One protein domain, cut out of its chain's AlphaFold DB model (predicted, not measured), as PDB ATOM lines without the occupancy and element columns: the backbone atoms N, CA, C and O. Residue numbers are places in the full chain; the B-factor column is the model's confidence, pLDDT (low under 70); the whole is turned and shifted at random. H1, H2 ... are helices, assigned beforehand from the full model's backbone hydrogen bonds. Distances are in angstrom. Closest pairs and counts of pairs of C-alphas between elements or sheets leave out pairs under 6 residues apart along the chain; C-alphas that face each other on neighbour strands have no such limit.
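AT A GLANCE: This is residues 434 to 526 of the 527 residues of an uncharacterized protein of Aphanomyces astaci (UniProt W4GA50). Two helical hairpins, H2 with H3 and H5 with H6, sit side by side as an up-and-down bundle of four helices, each running against the one before it. The short helices H1 and H4 lie by the end where H2 begins and H3 ends; the ring of four is thin between H2 and H5, and H6 meets H5 with residues 508 to 515 alone. The 93 printed residues hold six named helices, H1 to H6 in order, and no named strand: all helix. The whole is compact, with a radius of gyration of the C-alphas of 12.6 A, spanning 35 by 28 by 21 A.

HOW THE PARTS SIT: H6, residues 508 to 524, touches H3, residues 460 to 475, the same way at a shallow tilt of 7 degrees; the closest C-alphas, of Tyr 467 and Ala 514, are 6.5 A apart. H6 touches H5, residues 491 to 501, opposite ways at 37 degrees, only just steep, closest at Leu 495 and Ile 511, with C-alphas 5.9 A apart. H2, residues 443 to 455, touches H3 with residues 449 to 453 alone, closest at Phe 453 and His 463, with C-alphas 6.5 A apart. H2 and H5 only just touch, with 3 pairs of C-alphas within 8 A, the closest those of Val 450 and Leu 491 at 6.7 A. H2 and H6 are apart, as are H3 and H5. H4, residues 479 to 488, touches H2 at a steep tilt of 47 degrees, closest at Val 443 and Pro 484, with C-alphas 4.9 A apart. H1, residues 435 to 440, only just touches H4, with 3 pairs; the closest C-alphas, of Ala 438 and Val 481, are 5.2 A apart. Every O i to N i+4 pair is within hydrogen-bond range in H1, H2, H3, H5 and H6; in H4, 4 of 6 are.

IN THESE COORDINATES: H6 measures 24.5 A, H3 22.2 A and H2 18.0 A. C-alpha 435 of H1 is at (-25.724, 14.921, -38.584), and C-alpha 524 of H6 at (-41.512, 25.692, -29.833).

THE WHOLE: The C-alphas of Met 439 and Thr 504, the two farthest apart, are 36.9 A from each other. The printed part has no cut and no long link. Mean pLDDT of the printed part is 88.4, with residues 522 to 526 under 70.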
ATOM      1  N   ALA A 434     -26.332  18.439 -40.896       92.25
ATOM      2  CA  ALA A 434     -26.396  18.636 -39.456       92.25
ATOM      3  C   ALA A 434     -26.070  17.366 -38.647       92.25
ATOM      4  O   ALA A 434     -25.772  17.476 -37.455       92.25
ATOM      5  N   ALA A 435     -26.074  16.172 -39.261       92.38
ATOM      6  CA  ALA A 435     -25.724  14.921 -38.584       92.38
ATOM      7  C   ALA A 435     -24.280  14.933 -38.049       92.38
ATOM      8  O   ALA A 435     -23.989  14.307 -37.026       92.38
ATOM      9  N   HIS A 436     -23.396  15.729 -38.663       92.38
ATOM     10  CA  HIS A 436     -22.023  15.933 -38.199       92.38
ATOM     11  C   HIS A 436     -21.943  16.409 -36.742       92.38
ATOM     12  O   HIS A 436     -21.012  16.040 -36.024       92.38
ATOM     13  N   LEU A 437     -22.923  17.195 -36.281       92.25
ATOM     14  CA  LEU A 437     -22.978  17.665 -34.897       92.25
ATOM     15  C   LEU A 437     -23.146  16.506 -33.909       92.25
ATOM     16  O   LEU A 437     -22.504  16.502 -32.865       92.25
ATOM     17  N   ALA A 438     -23.976  15.515 -34.234       91.12
ATOM     18  CA  ALA A 438     -24.185  14.358 -33.368       91.12
ATOM     19  C   ALA A 438     -22.995  13.386 -33.417       91.12
ATOM     20  O   ALA A 438     -22.642  12.791 -32.402       91.12
ATOM     21  N   MET A 439     -22.372  13.237 -34.591       92.06
ATOM     22  CA  MET A 439     -21.306  12.255 -34.810       92.06
ATOM     23  C   MET A 439     -19.934  12.710 -34.302       92.06
ATOM     24  O   MET A 439     -19.188  11.896 -33.760       92.06
ATOM     25  N   PHE A 440     -19.582  13.988 -34.480       92.94
ATOM     26  CA  PHE A 440     -18.198  14.446 -34.308       92.94
ATOM     27  C   PHE A 440     -18.011  15.512 -33.219       92.94
ATOM     28  O   PHE A 440     -16.916  15.628 -32.664       92.94
ATOM     29  N   PHE A 441     -19.044  16.290 -32.872       93.81
ATOM     30  CA  PHE A 441     -18.904  17.375 -31.894       93.81
ATOM     31  C   PHE A 441     -19.028  16.860 -30.457       93.81
ATOM     32  O   PHE A 441     -20.104  16.820 -29.861       93.81
ATOM     33  N   SER A 442     -17.883  16.511 -29.871       92.62
ATOM     34  CA  SER A 442     -17.801  16.129 -28.462       92.62
ATOM     35  C   SER A 442     -17.992  17.321 -27.512       92.62
ATOM     36  O   SER A 442     -17.900  18.493 -27.891       92.62
ATOM     37  N   VAL A 443     -18.195  17.021 -26.225       93.12
ATOM     38  CA  VAL A 443     -18.224  18.028 -25.148       93.12
ATOM     39  C   VAL A 443     -16.958  18.894 -25.160       93.12
ATOM     40  O   VAL A 443     -17.045  20.101 -24.939       93.12
ATOM     41  N   ASP A 444     -15.793  18.306 -25.435       92.81
ATOM     42  CA  ASP A 444     -14.519  19.029 -25.430       92.81
ATOM     43  C   ASP A 444     -14.418  20.013 -26.594       92.81
ATOM     44  O   ASP A 444     -13.974  21.141 -26.394       92.81
ATOM     45  N   VAL A 445     -14.915  19.644 -27.780       94.06
ATOM     46  CA  VAL A 445     -15.013  20.573 -28.918       94.06
ATOM     47  C   VAL A 445     -15.875  21.777 -28.542       94.06
ATOM     48  O   VAL A 445     -15.450  22.921 -28.710       94.06
ATOM     49  N   TRP A 446     -17.054  21.541 -27.960       95.44
ATOM     50  CA  TRP A 446     -17.925  22.630 -27.516       95.44
ATOM     51  C   TRP A 446     -17.285  23.501 -26.439       95.44
ATOM     52  O   TRP A 446     -17.411  24.722 -26.496       95.44
ATOM     53  N   ARG A 447     -16.553  22.913 -25.491       94.19
ATOM     54  CA  ARG A 447     -15.816  23.668 -24.468       94.19
ATOM     55  C   ARG A 447     -14.743  24.564 -25.068       94.19
ATOM     56  O   ARG A 447     -14.614  25.692 -24.610       94.19
ATOM     57  N   ILE A 448     -14.015  24.103 -26.085       94.38
ATOM     58  CA  ILE A 448     -13.014  24.918 -26.790       94.38
ATOM     59  C   ILE A 448     -13.684  26.136 -27.426       94.38
ATOM     60  O   ILE A 448     -13.246  27.265 -27.209       94.38
ATOM     61  N   LEU A 449     -14.777  25.915 -28.161       95.38
ATOM     62  CA  LEU A 449     -15.523  26.989 -28.816       95.38
ATOM     63  C   LEU A 449     -16.096  27.987 -27.792       95.38
ATOM     64  O   LEU A 449     -15.912  29.195 -27.911       95.38
ATOM     65  N   VAL A 450     -16.716  27.502 -26.718       95.00
ATOM     66  CA  VAL A 450     -17.219  28.375 -25.647       95.00
ATOM     67  C   VAL A 450     -16.075  29.135 -24.965       95.00
ATOM     68  O   VAL A 450     -16.193  30.335 -24.735       95.00
ATOM     69  N   ALA A 451     -14.944  28.484 -24.687       93.12
ATOM     70  CA  ALA A 451     -13.789  29.128 -24.068       93.12
ATOM     71  C   ALA A 451     -13.221  30.252 -24.945       93.12
ATOM     72  O   ALA A 451     -12.927  31.331 -24.435       93.12
ATOM     73  N   TRP A 452     -13.116  30.043 -26.261       93.19
ATOM     74  CA  TRP A 452     -12.700  31.089 -27.197       93.19
ATOM     75  C   TRP A 452     -13.695  32.250 -27.269       93.19
ATOM     76  O   TRP A 452     -13.265  33.399 -27.361       93.19
ATOM     77  N   PHE A 453     -14.999  31.990 -27.142       92.31
ATOM     78  CA  PHE A 453     -16.011  33.052 -27.077       92.31
ATOM     79  C   PHE A 453     -15.765  33.999 -25.898       92.31
ATOM     80  O   PHE A 453     -15.859  35.218 -26.055       92.31
ATOM     81  N   VAL A 454     -15.397  33.446 -24.737       90.75
ATOM     82  CA  VAL A 454     -15.053  34.221 -23.534       90.75
ATOM     83  C   VAL A 454     -13.682  34.887 -23.656       90.75
ATOM     84  O   VAL A 454     -13.525  36.042 -23.272       90.75
ATOM     85  N   GLN A 455     -12.685  34.160 -24.168       88.94
ATOM     86  CA  GLN A 455     -11.295  34.616 -24.221       88.94
ATOM     87  C   GLN A 455     -11.095  35.787 -25.193       88.94
ATOM     88  O   GLN A 455     -10.244  36.640 -24.945       88.94
ATOM     89  N   TYR A 456     -11.868  35.842 -26.282       90.12
ATOM     90  CA  TYR A 456     -11.734  36.860 -27.325       90.12
ATOM     91  C   TYR A 456     -13.027  37.688 -27.469       90.12
ATOM     92  O   TYR A 456     -13.753  37.543 -28.454       90.12
ATOM     93  N   PRO A 457     -13.340  38.578 -26.504       87.75
ATOM     94  CA  PRO A 457     -14.623  39.288 -26.426       87.75
ATOM     95  C   PRO A 457     -14.836  40.363 -27.504       87.75
ATOM     96  O   PRO A 457     -15.958  40.852 -27.650       87.75
ATOM     97  N   HIS A 458     -13.807  40.699 -28.286       86.62
ATOM     98  CA  HIS A 458     -13.865  41.720 -29.340       86.62
ATOM     99  C   HIS A 458     -13.788  41.150 -30.768       86.62
ATOM    100  O   HIS A 458     -13.760  41.911 -31.733       86.62
ATOM    101  N   THR A 459     -13.785  39.822 -30.932       89.44
ATOM    102  CA  THR A 459     -13.686  39.174 -32.250       89.44
ATOM    103  C   THR A 459     -15.071  38.891 -32.840       89.44
ATOM    104  O   THR A 459     -15.523  37.746 -32.883       89.44
ATOM    105  N   ASN A 460     -15.740  39.934 -33.344       90.94
ATOM    106  CA  ASN A 460     -17.110  39.841 -33.876       90.94
ATOM    107  C   ASN A 460     -17.276  38.769 -34.970       90.94
ATOM    108  O   ASN A 460     -18.280  38.060 -34.988       90.94
ATOM    109  N   LEU A 461     -16.284  38.614 -35.859       93.62
ATOM    110  CA  LEU A 461     -16.310  37.602 -36.925       93.62
ATOM    111  C   LEU A 461     -16.402  36.179 -36.359       93.62
ATOM    112  O   LEU A 461     -17.188  35.360 -36.836       93.62
ATOM    113  N   TYR A 462     -15.640  35.902 -35.299       95.56
ATOM    114  CA  TYR A 462     -15.691  34.617 -34.619       95.56
ATOM    115  C   TYR A 462     -17.023  34.422 -33.895       95.56
ATOM    116  O   TYR A 462     -17.632  33.362 -34.020       95.56
ATOM    117  N   HIS A 463     -17.516  35.436 -33.176       94.88
ATOM    118  CA  HIS A 463     -18.804  35.337 -32.479       94.88
ATOM    119  C   HIS A 463     -19.967  35.090 -33.435       94.88
ATOM    120  O   HIS A 463     -20.859  34.312 -33.104       94.88
ATOM    121  N   HIS A 464     -19.932  35.677 -34.632       95.25
ATOM    122  CA  HIS A 464     -20.900  35.388 -35.684       95.25
ATOM    123  C   HIS A 464     -20.844  33.923 -36.140       95.25
ATOM    124  O   HIS A 464     -21.877  33.256 -36.177       95.25
ATOM    125  N   ALA A 465     -19.650  33.401 -36.444       96.12
ATOM    126  CA  ALA A 465     -19.474  32.006 -36.853       96.12
ATOM    127  C   ALA A 465     -19.881  31.023 -35.737       96.12
ATOM    128  O   ALA A 465     -20.596  30.052 -35.981       96.12
ATOM    129  N   PHE A 466     -19.499  31.315 -34.491       96.50
ATOM    130  CA  PHE A 466     -19.908  30.552 -33.315       96.50
ATOM    131  C   PHE A 466     -21.429  30.553 -33.131       96.50
ATOM    132  O   PHE A 466     -22.026  29.497 -32.934       96.50
ATOM    133  N   TYR A 467     -22.072  31.720 -33.238       95.75
ATOM    134  CA  TYR A 467     -23.526  31.824 -33.157       95.75
ATOM    135  C   TYR A 467     -24.214  30.992 -34.247       95.75
ATOM    136  O   TYR A 467     -25.175  30.294 -33.934       95.75
ATOM    137  N   ARG A 468     -23.710  30.996 -35.491       95.88
ATOM    138  CA  ARG A 468     -24.239  30.135 -36.566       95.88
ATOM    139  C   ARG A 468     -24.166  28.652 -36.196       95.88
ATOM    140  O   ARG A 468     -25.178  27.969 -36.313       95.88
ATOM    141  N   LEU A 469     -23.034  28.171 -35.670       95.62
ATOM    142  CA  LEU A 469     -22.915  26.784 -35.184       95.62
ATOM    143  C   LEU A 469     -23.919  26.466 -34.072       95.62
ATOM    144  O   LEU A 469     -24.579  25.431 -34.118       95.62
ATOM    145  N   VAL A 470     -24.056  27.355 -33.083       94.50
ATOM    146  CA  VAL A 470     -25.033  27.186 -31.996       94.50
ATOM    147  C   VAL A 470     -26.454  27.158 -32.552       94.50
ATOM    148  O   VAL A 470     -27.243  26.305 -32.164       94.50
ATOM    149  N   PHE A 471     -26.787  28.049 -33.483       94.19
ATOM    150  CA  PHE A 471     -28.105  28.097 -34.105       94.19
ATOM    151  C   PHE A 471     -28.423  26.807 -34.874       94.19
ATOM    152  O   PHE A 471     -29.516  26.263 -34.725       94.19
ATOM    153  N   LEU A 472     -27.461  26.272 -35.631       93.94
ATOM    154  CA  LEU A 472     -27.600  24.989 -36.327       93.94
ATOM    155  C   LEU A 472     -27.803  23.834 -35.344       93.94
ATOM    156  O   LEU A 472     -28.701  23.022 -35.545       93.94
ATOM    157  N   ALA A 473     -27.037  23.810 -34.250       93.50
ATOM    158  CA  ALA A 473     -27.192  22.825 -33.184       93.50
ATOM    159  C   ALA A 473     -28.552  22.906 -32.487       93.50
ATOM    160  O   ALA A 473     -29.132  21.876 -32.166       93.50
ATOM    161  N   LEU A 474     -29.095  24.107 -32.282       91.88
ATOM    162  CA  LEU A 474     -30.432  24.269 -31.715       91.88
ATOM    163  C   LEU A 474     -31.527  23.835 -32.693       91.88
ATOM    164  O   LEU A 474     -32.516  23.236 -32.277       91.88
ATOM    165  N   ARG A 475     -31.337  24.080 -33.992       91.12
ATOM    166  CA  ARG A 475     -32.292  23.705 -35.040       91.12
ATOM    167  C   ARG A 475     -32.452  22.188 -35.202       91.12
ATOM    168  O   ARG A 475     -33.502  21.766 -35.675       91.12
ATOM    169  N   THR A 476     -31.467  21.372 -34.813       89.44
ATOM    170  CA  THR A 476     -31.612  19.903 -34.868       89.44
ATOM    171  C   THR A 476     -32.649  19.374 -33.880       89.44
ATOM    172  O   THR A 476     -33.217  18.313 -34.119       89.44
ATOM    173  N   ASN A 477     -32.889  20.099 -32.779       87.62
ATOM    174  CA  ASN A 477     -33.715  19.668 -31.650       87.62
ATOM    175  C   ASN A 477     -33.362  18.260 -31.114       87.62
ATOM    176  O   ASN A 477     -34.213  17.552 -30.578       87.62
ATOM    177  N   ASP A 478     -32.101  17.838 -31.263       88.00
ATOM    178  CA  ASP A 478     -31.635  16.522 -30.825       88.00
ATOM    179  C   ASP A 478     -30.911  16.619 -29.478       88.00
ATOM    180  O   ASP A 478     -29.916  17.331 -29.314       88.00
ATOM    181  N   SER A 479     -31.372  15.839 -28.500       87.25
ATOM    182  CA  SER A 479     -30.753  15.758 -27.178       87.25
ATOM    183  C   SER A 479     -29.283  15.314 -27.206       87.25
ATOM    184  O   SER A 479     -28.524  15.740 -26.332       87.25
ATOM    185  N   VAL A 480     -28.869  14.506 -28.192       90.00
ATOM    186  CA  VAL A 480     -27.477  14.051 -28.362       90.00
ATOM    187  C   VAL A 480     -26.559  15.229 -28.688       90.00
ATOM    188  O   VAL A 480     -25.443  15.292 -28.179       90.00
ATOM    189  N   VAL A 481     -27.052  16.201 -29.457       90.12
ATOM    190  CA  VAL A 481     -26.327  17.429 -29.815       90.12
ATOM    191  C   VAL A 481     -26.430  18.478 -28.703       90.12
ATOM    192  O   VAL A 481     -25.446  19.124 -28.338       90.12
ATOM    193  N   LEU A 482     -27.623  18.640 -28.127       90.50
ATOM    194  CA  LEU A 482     -27.924  19.727 -27.196       90.50
ATOM    195  C   LEU A 482     -27.377  19.521 -25.785       90.50
ATOM    196  O   LEU A 482     -26.954  20.495 -25.159       90.50
ATOM    197  N   LYS A 483     -27.354  18.291 -25.257       89.50
ATOM    198  CA  LYS A 483     -26.842  18.031 -23.898       89.50
ATOM    199  C   LYS A 483     -25.351  18.379 -23.756       89.50
ATOM    200  O   LYS A 483     -25.023  19.113 -22.815       89.50
ATOM    201  N   PRO A 484     -24.448  17.951 -24.666       91.12
ATOM    202  CA  PRO A 484     -23.046  18.360 -24.631       91.12
ATOM    203  C   PRO A 484     -22.854  19.879 -24.600       91.12
ATOM    204  O   PRO A 484     -22.074  20.384 -23.795       91.12
ATOM    205  N   LEU A 485     -23.608  20.607 -25.427       91.62
ATOM    206  CA  LEU A 485     -23.511  22.059 -25.560       91.62
ATOM    207  C   LEU A 485     -24.111  22.813 -24.359       91.62
ATOM    208  O   LEU A 485     -23.446  23.639 -23.729       91.62
ATOM    209  N   LEU A 486     -25.375  22.548 -24.029       89.88
ATOM    210  CA  LEU A 486     -26.121  23.329 -23.041       89.88
ATOM    211  C   LEU A 486     -25.769  22.935 -21.605       89.88
ATOM    212  O   LEU A 486     -25.567  23.810 -20.764       89.88
ATOM    213  N   GLN A 487     -25.676  21.632 -21.322       87.50
ATOM    214  CA  GLN A 487     -25.482  21.124 -19.963       87.50
ATOM    215  C   GLN A 487     -23.996  20.931 -19.630       87.50
ATOM    216  O   GLN A 487     -23.530  21.404 -18.594       87.50
ATOM    217  N   HIS A 488     -23.228  20.262 -20.497       89.38
ATOM    218  CA  HIS A 488     -21.867  19.825 -20.145       89.38
ATOM    219  C   HIS A 488     -20.803  20.902 -20.408       89.38
ATOM    220  O   HIS A 488     -19.846  21.031 -19.635       89.38
ATOM    221  N   ALA A 489     -20.968  21.683 -21.479       89.88
ATOM    222  CA  ALA A 489     -20.168  22.875 -21.758       89.88
ATOM    223  C   ALA A 489     -20.713  24.137 -21.061       89.88
ATOM    224  O   ALA A 489     -20.061  25.177 -21.096       89.88
ATOM    225  N   LYS A 490     -21.872  24.045 -20.384       91.44
ATOM    226  CA  LYS A 490     -22.496  25.126 -19.598       91.44
ATOM    227  C   LYS A 490     -22.636  26.437 -20.382       91.44
ATOM    228  O   LYS A 490     -22.370  27.516 -19.845       91.44
ATOM    229  N   LEU A 491     -23.054  26.348 -21.650       91.62
ATOM    230  CA  LEU A 491     -23.149  27.503 -22.547       91.62
ATOM    231  C   LEU A 491     -23.946  28.655 -21.919       91.62
ATOM    232  O   LEU A 491     -23.441  29.765 -21.816       91.62
ATOM    233  N   VAL A 492     -25.173  28.386 -21.459       89.56
ATOM    234  CA  VAL A 492     -26.090  29.427 -20.955       89.56
ATOM    235  C   VAL A 492     -25.509  30.149 -19.742       89.56
ATOM    236  O   VAL A 492     -25.506  31.376 -19.702       89.56
ATOM    237  N   THR A 493     -24.981  29.397 -18.774       90.81
ATOM    238  CA  THR A 493     -24.334  29.965 -17.583       90.81
ATOM    239  C   THR A 493     -23.163  30.855 -17.981       90.81
ATOM    240  O   THR A 493     -23.099  32.005 -17.563       90.81
ATOM    241  N   THR A 494     -22.304  30.366 -18.879       91.75
ATOM    242  CA  THR A 494     -21.129  31.107 -19.349       91.75
ATOM    243  C   THR A 494     -21.519  32.409 -20.053       91.75
ATOM    244  O   THR A 494     -20.939  33.456 -19.777       91.75
ATOM    245  N   LEU A 495     -22.533  32.380 -20.926       91.00
ATOM    246  CA  LEU A 495     -23.023  33.574 -21.622       91.00
ATOM    247  C   LEU A 495     -23.570  34.628 -20.641       91.00
ATOM    248  O   LEU A 495     -23.268  35.813 -20.784       91.00
ATOM    249  N   ILE A 496     -24.334  34.209 -19.625       90.06
ATOM    250  CA  ILE A 496     -24.874  35.112 -18.593       90.06
ATOM    251  C   ILE A 496     -23.745  35.730 -17.761       90.06
ATOM    252  O   ILE A 496     -23.774  36.933 -17.492       90.06
ATOM    253  N   ASP A 497     -22.749  34.933 -17.378       90.25
ATOM    254  CA  ASP A 497     -21.619  35.404 -16.578       90.25
ATOM    255  C   ASP A 497     -20.790  36.441 -17.343       90.25
ATOM    256  O   ASP A 497     -20.491  37.511 -16.805       90.25
ATOM    257  N   VAL A 498     -20.495  36.193 -18.625       89.00
ATOM    258  CA  VAL A 498     -19.798  37.163 -19.488       89.00
ATOM    259  C   VAL A 498     -20.611  38.446 -19.648       89.00
ATOM    260  O   VAL A 498     -20.067  39.540 -19.491       89.00
ATOM    261  N   TYR A 499     -21.921  38.334 -19.884       89.69
ATOM    262  CA  TYR A 499     -22.805  39.494 -20.010       89.69
ATOM    263  C   TYR A 499     -22.875  40.332 -18.725       89.69
ATOM    264  O   TYR A 499     -23.114  41.537 -18.780       89.69
ATOM    265  N   ARG A 500     -22.678  39.737 -17.548       90.19
ATOM    266  CA  ARG A 500     -22.649  40.485 -16.281       90.19
ATOM    267  C   ARG A 500     -21.286  41.101 -15.990       90.19
ATOM    268  O   ARG A 500     -21.234  42.177 -15.405       90.19
ATOM    269  N   LYS A 501     -20.205  40.422 -16.377       87.62
ATOM    270  CA  LYS A 501     -18.834  40.783 -16.002       87.62
ATOM    271  C   LYS A 501     -18.302  42.014 -16.737       87.62
ATOM    272  O   LYS A 501     -17.619  42.817 -16.115       87.62
ATOM    273  N   ASP A 502     -18.600  42.154 -18.030       79.62
ATOM    274  CA  ASP A 502     -18.056  43.238 -18.855       79.62
ATOM    275  C   ASP A 502     -19.161  43.968 -19.653       79.62
ATOM    276  O   ASP A 502     -19.696  43.440 -20.638       79.62
ATOM    277  N   PRO A 503     -19.533  45.197 -19.244       80.56
ATOM    278  CA  PRO A 503     -20.480  46.042 -19.973       80.56
ATOM    279  C   PRO A 503     -19.988  46.485 -21.356       80.56
ATOM    280  O   PRO A 503     -20.808  46.822 -22.205       80.56
ATOM    281  N   THR A 504     -18.674  46.484 -21.582       80.44
ATOM    282  CA  THR A 504     -18.023  47.030 -22.782       80.44
ATOM    283  C   THR A 504     -17.652  45.970 -23.821       80.44
ATOM    284  O   THR A 504     -17.230  46.310 -24.925       80.44
ATOM    285  N   ALA A 505     -17.847  44.684 -23.509       80.56
ATOM    286  CA  ALA A 505     -17.557  43.588 -24.427       80.56
ATOM    287  C   ALA A 505     -18.417  43.653 -25.704       80.56
ATOM    288  O   ALA A 505     -19.649  43.720 -25.648       80.56
ATOM    289  N   SER A 506     -17.777  43.540 -26.871       83.06
ATOM    290  CA  SER A 506     -18.460  43.542 -28.175       83.06
ATOM    291  C   SER A 506     -19.362  42.312 -28.365       83.06
ATOM    292  O   SER A 506     -20.364  42.365 -29.079       83.06
ATOM    293  N   SER A 507     -19.061  41.215 -27.664       87.31
ATOM    294  CA  SER A 507     -19.801  39.947 -27.710       87.31
ATOM    295  C   SER A 507     -21.232  40.013 -27.154       87.31
ATOM    296  O   SER A 507     -22.025  39.104 -27.407       87.31
ATOM    297  N   ARG A 508     -21.612  41.080 -26.432       89.81
ATOM    298  CA  ARG A 508     -22.935  41.215 -25.782       89.81
ATOM    299  C   ARG A 508     -24.108  41.069 -26.746       89.81
ATOM    300  O   ARG A 508     -25.100  40.433 -26.395       89.81
ATOM    301  N   GLY A 509     -23.992  41.622 -27.955       90.19
ATOM    302  CA  GLY A 509     -25.022  41.479 -28.986       90.19
ATOM    303  C   GLY A 509     -25.259  40.013 -29.356       90.19
ATOM    304  O   GLY A 509     -26.399  39.552 -29.364       90.19
ATOM    305  N   TYR A 510     -24.180  39.253 -29.558       91.88
ATOM    306  CA  TYR A 510     -24.244  37.821 -29.859       91.88
ATOM    307  C   TYR A 510     -24.733  36.983 -28.674       91.88
ATOM    308  O   TYR A 510     -25.452  36.009 -28.880       91.88
ATOM    309  N   ILE A 511     -24.413  37.376 -27.433       91.88
ATOM    310  CA  ILE A 511     -24.967  36.734 -26.230       91.88
ATOM    311  C   ILE A 511     -26.496  36.839 -26.229       91.88
ATOM    312  O   ILE A 511     -27.183  35.831 -26.066       91.88
ATOM    313  N   LEU A 512     -27.037  38.040 -26.460       91.00
ATOM    314  CA  LEU A 512     -28.484  38.251 -26.514       91.00
ATOM    315  C   LEU A 512     -29.130  37.457 -27.657       91.00
ATOM    316  O   LEU A 512     -30.171  36.836 -27.449       91.00
ATOM    317  N   GLN A 513     -28.503  37.422 -28.837       91.31
ATOM    318  CA  GLN A 513     -28.969  36.605 -29.963       91.31
ATOM    319  C   GLN A 513     -29.011  35.112 -29.610       91.31
ATOM    320  O   GLN A 513     -30.031  34.464 -29.839       91.31
ATOM    321  N   ALA A 514     -27.953  34.573 -28.998       89.81
ATOM    322  CA  ALA A 514     -27.893  33.176 -28.576       89.81
ATOM    323  C   ALA A 514     -28.956  32.849 -27.514       89.81
ATOM    324  O   ALA A 514     -29.691  31.874 -27.656       89.81
ATOM    325  N   CYS A 515     -29.100  33.685 -26.480       89.38
ATOM    326  CA  CYS A 515     -30.129  33.505 -25.454       89.38
ATOM    327  C   CYS A 515     -31.548  33.556 -26.039       89.38
ATOM    328  O   CYS A 515     -32.397  32.749 -25.659       89.38
ATOM    329  N   ASN A 516     -31.801  34.462 -26.988       89.31
ATOM    330  CA  ASN A 516     -33.083  34.535 -27.685       89.31
ATOM    331  C   ASN A 516     -33.338  33.280 -28.525       89.31
ATOM    332  O   ASN A 516     -34.417  32.703 -28.417       89.31
ATOM    333  N   ALA A 517     -32.359  32.809 -29.302       88.44
ATOM    334  CA  ALA A 517     -32.490  31.584 -30.095       88.44
ATOM    335  C   ALA A 517     -32.812  30.361 -29.217       88.44
ATOM    336  O   ALA A 517     -33.731  29.601 -29.525       88.44
ATOM    337  N   ILE A 518     -32.123  30.219 -28.079       86.94
ATOM    338  CA  ILE A 518     -32.389  29.161 -27.093       86.94
ATOM    339  C   ILE A 518     -33.821  29.277 -26.560       86.94
ATOM    340  O   ILE A 518     -34.547  28.284 -26.528       86.94
ATOM    341  N   ARG A 519     -34.261  30.486 -26.185       84.25
ATOM    342  CA  ARG A 519     -35.626  30.728 -25.701       84.25
ATOM    343  C   ARG A 519     -36.681  30.329 -26.734       84.25
ATOM    344  O   ARG A 519     -37.647  29.667 -26.368       84.25
ATOM    345  N   TYR A 520     -36.521  30.731 -27.994       77.19
ATOM    346  CA  TYR A 520     -37.495  30.429 -29.048       77.19
ATOM    347  C   TYR A 520     -37.653  28.924 -29.277       77.19
ATOM    348  O   TYR A 520     -38.776  28.441 -29.392       77.19
ATOM    349  N   ILE A 521     -36.550  28.180 -29.280       71.81
ATOM    350  CA  ILE A 521     -36.569  26.735 -29.538       71.81
ATOM    351  C   ILE A 521     -37.130  25.956 -28.340       71.81
ATOM    352  O   ILE A 521     -37.893  25.009 -28.529       71.81
ATOM    353  N   TYR A 522     -36.867  26.416 -27.110       63.53
ATOM    354  CA  TYR A 522     -37.544  25.895 -25.920       63.53
ATOM    355  C   TYR A 522     -39.061  26.119 -25.962       63.53
ATOM    356  O   TYR A 522     -39.806  25.214 -25.611       63.53
ATOM    357  N   ILE A 523     -39.538  27.285 -26.407       57.53
ATOM    358  CA  ILE A 523     -40.983  27.568 -26.495       57.53
ATOM    359  C   ILE A 523     -41.656  26.705 -27.576       57.53
ATOM    360  O   ILE A 523     -42.739  26.181 -27.341       57.53
ATOM    361  N   LEU A 524     -41.005  26.517 -28.727       49.56
ATOM    362  CA  LEU A 524     -41.512  25.692 -29.833       49.56
ATOM    363  C   LEU A 524     -41.521  24.184 -29.544       49.56
ATOM    364  O   LEU A 524     -42.185  23.454 -30.258       49.56
ATOM    365  N   SER A 525     -40.792  23.708 -28.530       50.53
ATOM    366  CA  SER A 525     -40.767  22.281 -28.162       50.53
ATOM    367  C   SER A 525     -41.869  21.883 -27.167       50.53
ATOM    368  O   SER A 525     -42.013  20.706 -26.852       50.53
ATOM    369  N   PHE A 526     -42.610  22.862 -26.635       44.25
ATOM    370  CA  PHE A 526     -43.705  22.674 -25.672       44.25
ATOM    371  C   PHE A 526     -45.096  22.995 -26.253       44.25
ATOM    372  O   PHE A 526     -46.087  22.930 -25.525       44.25
TER     373      PHE A 526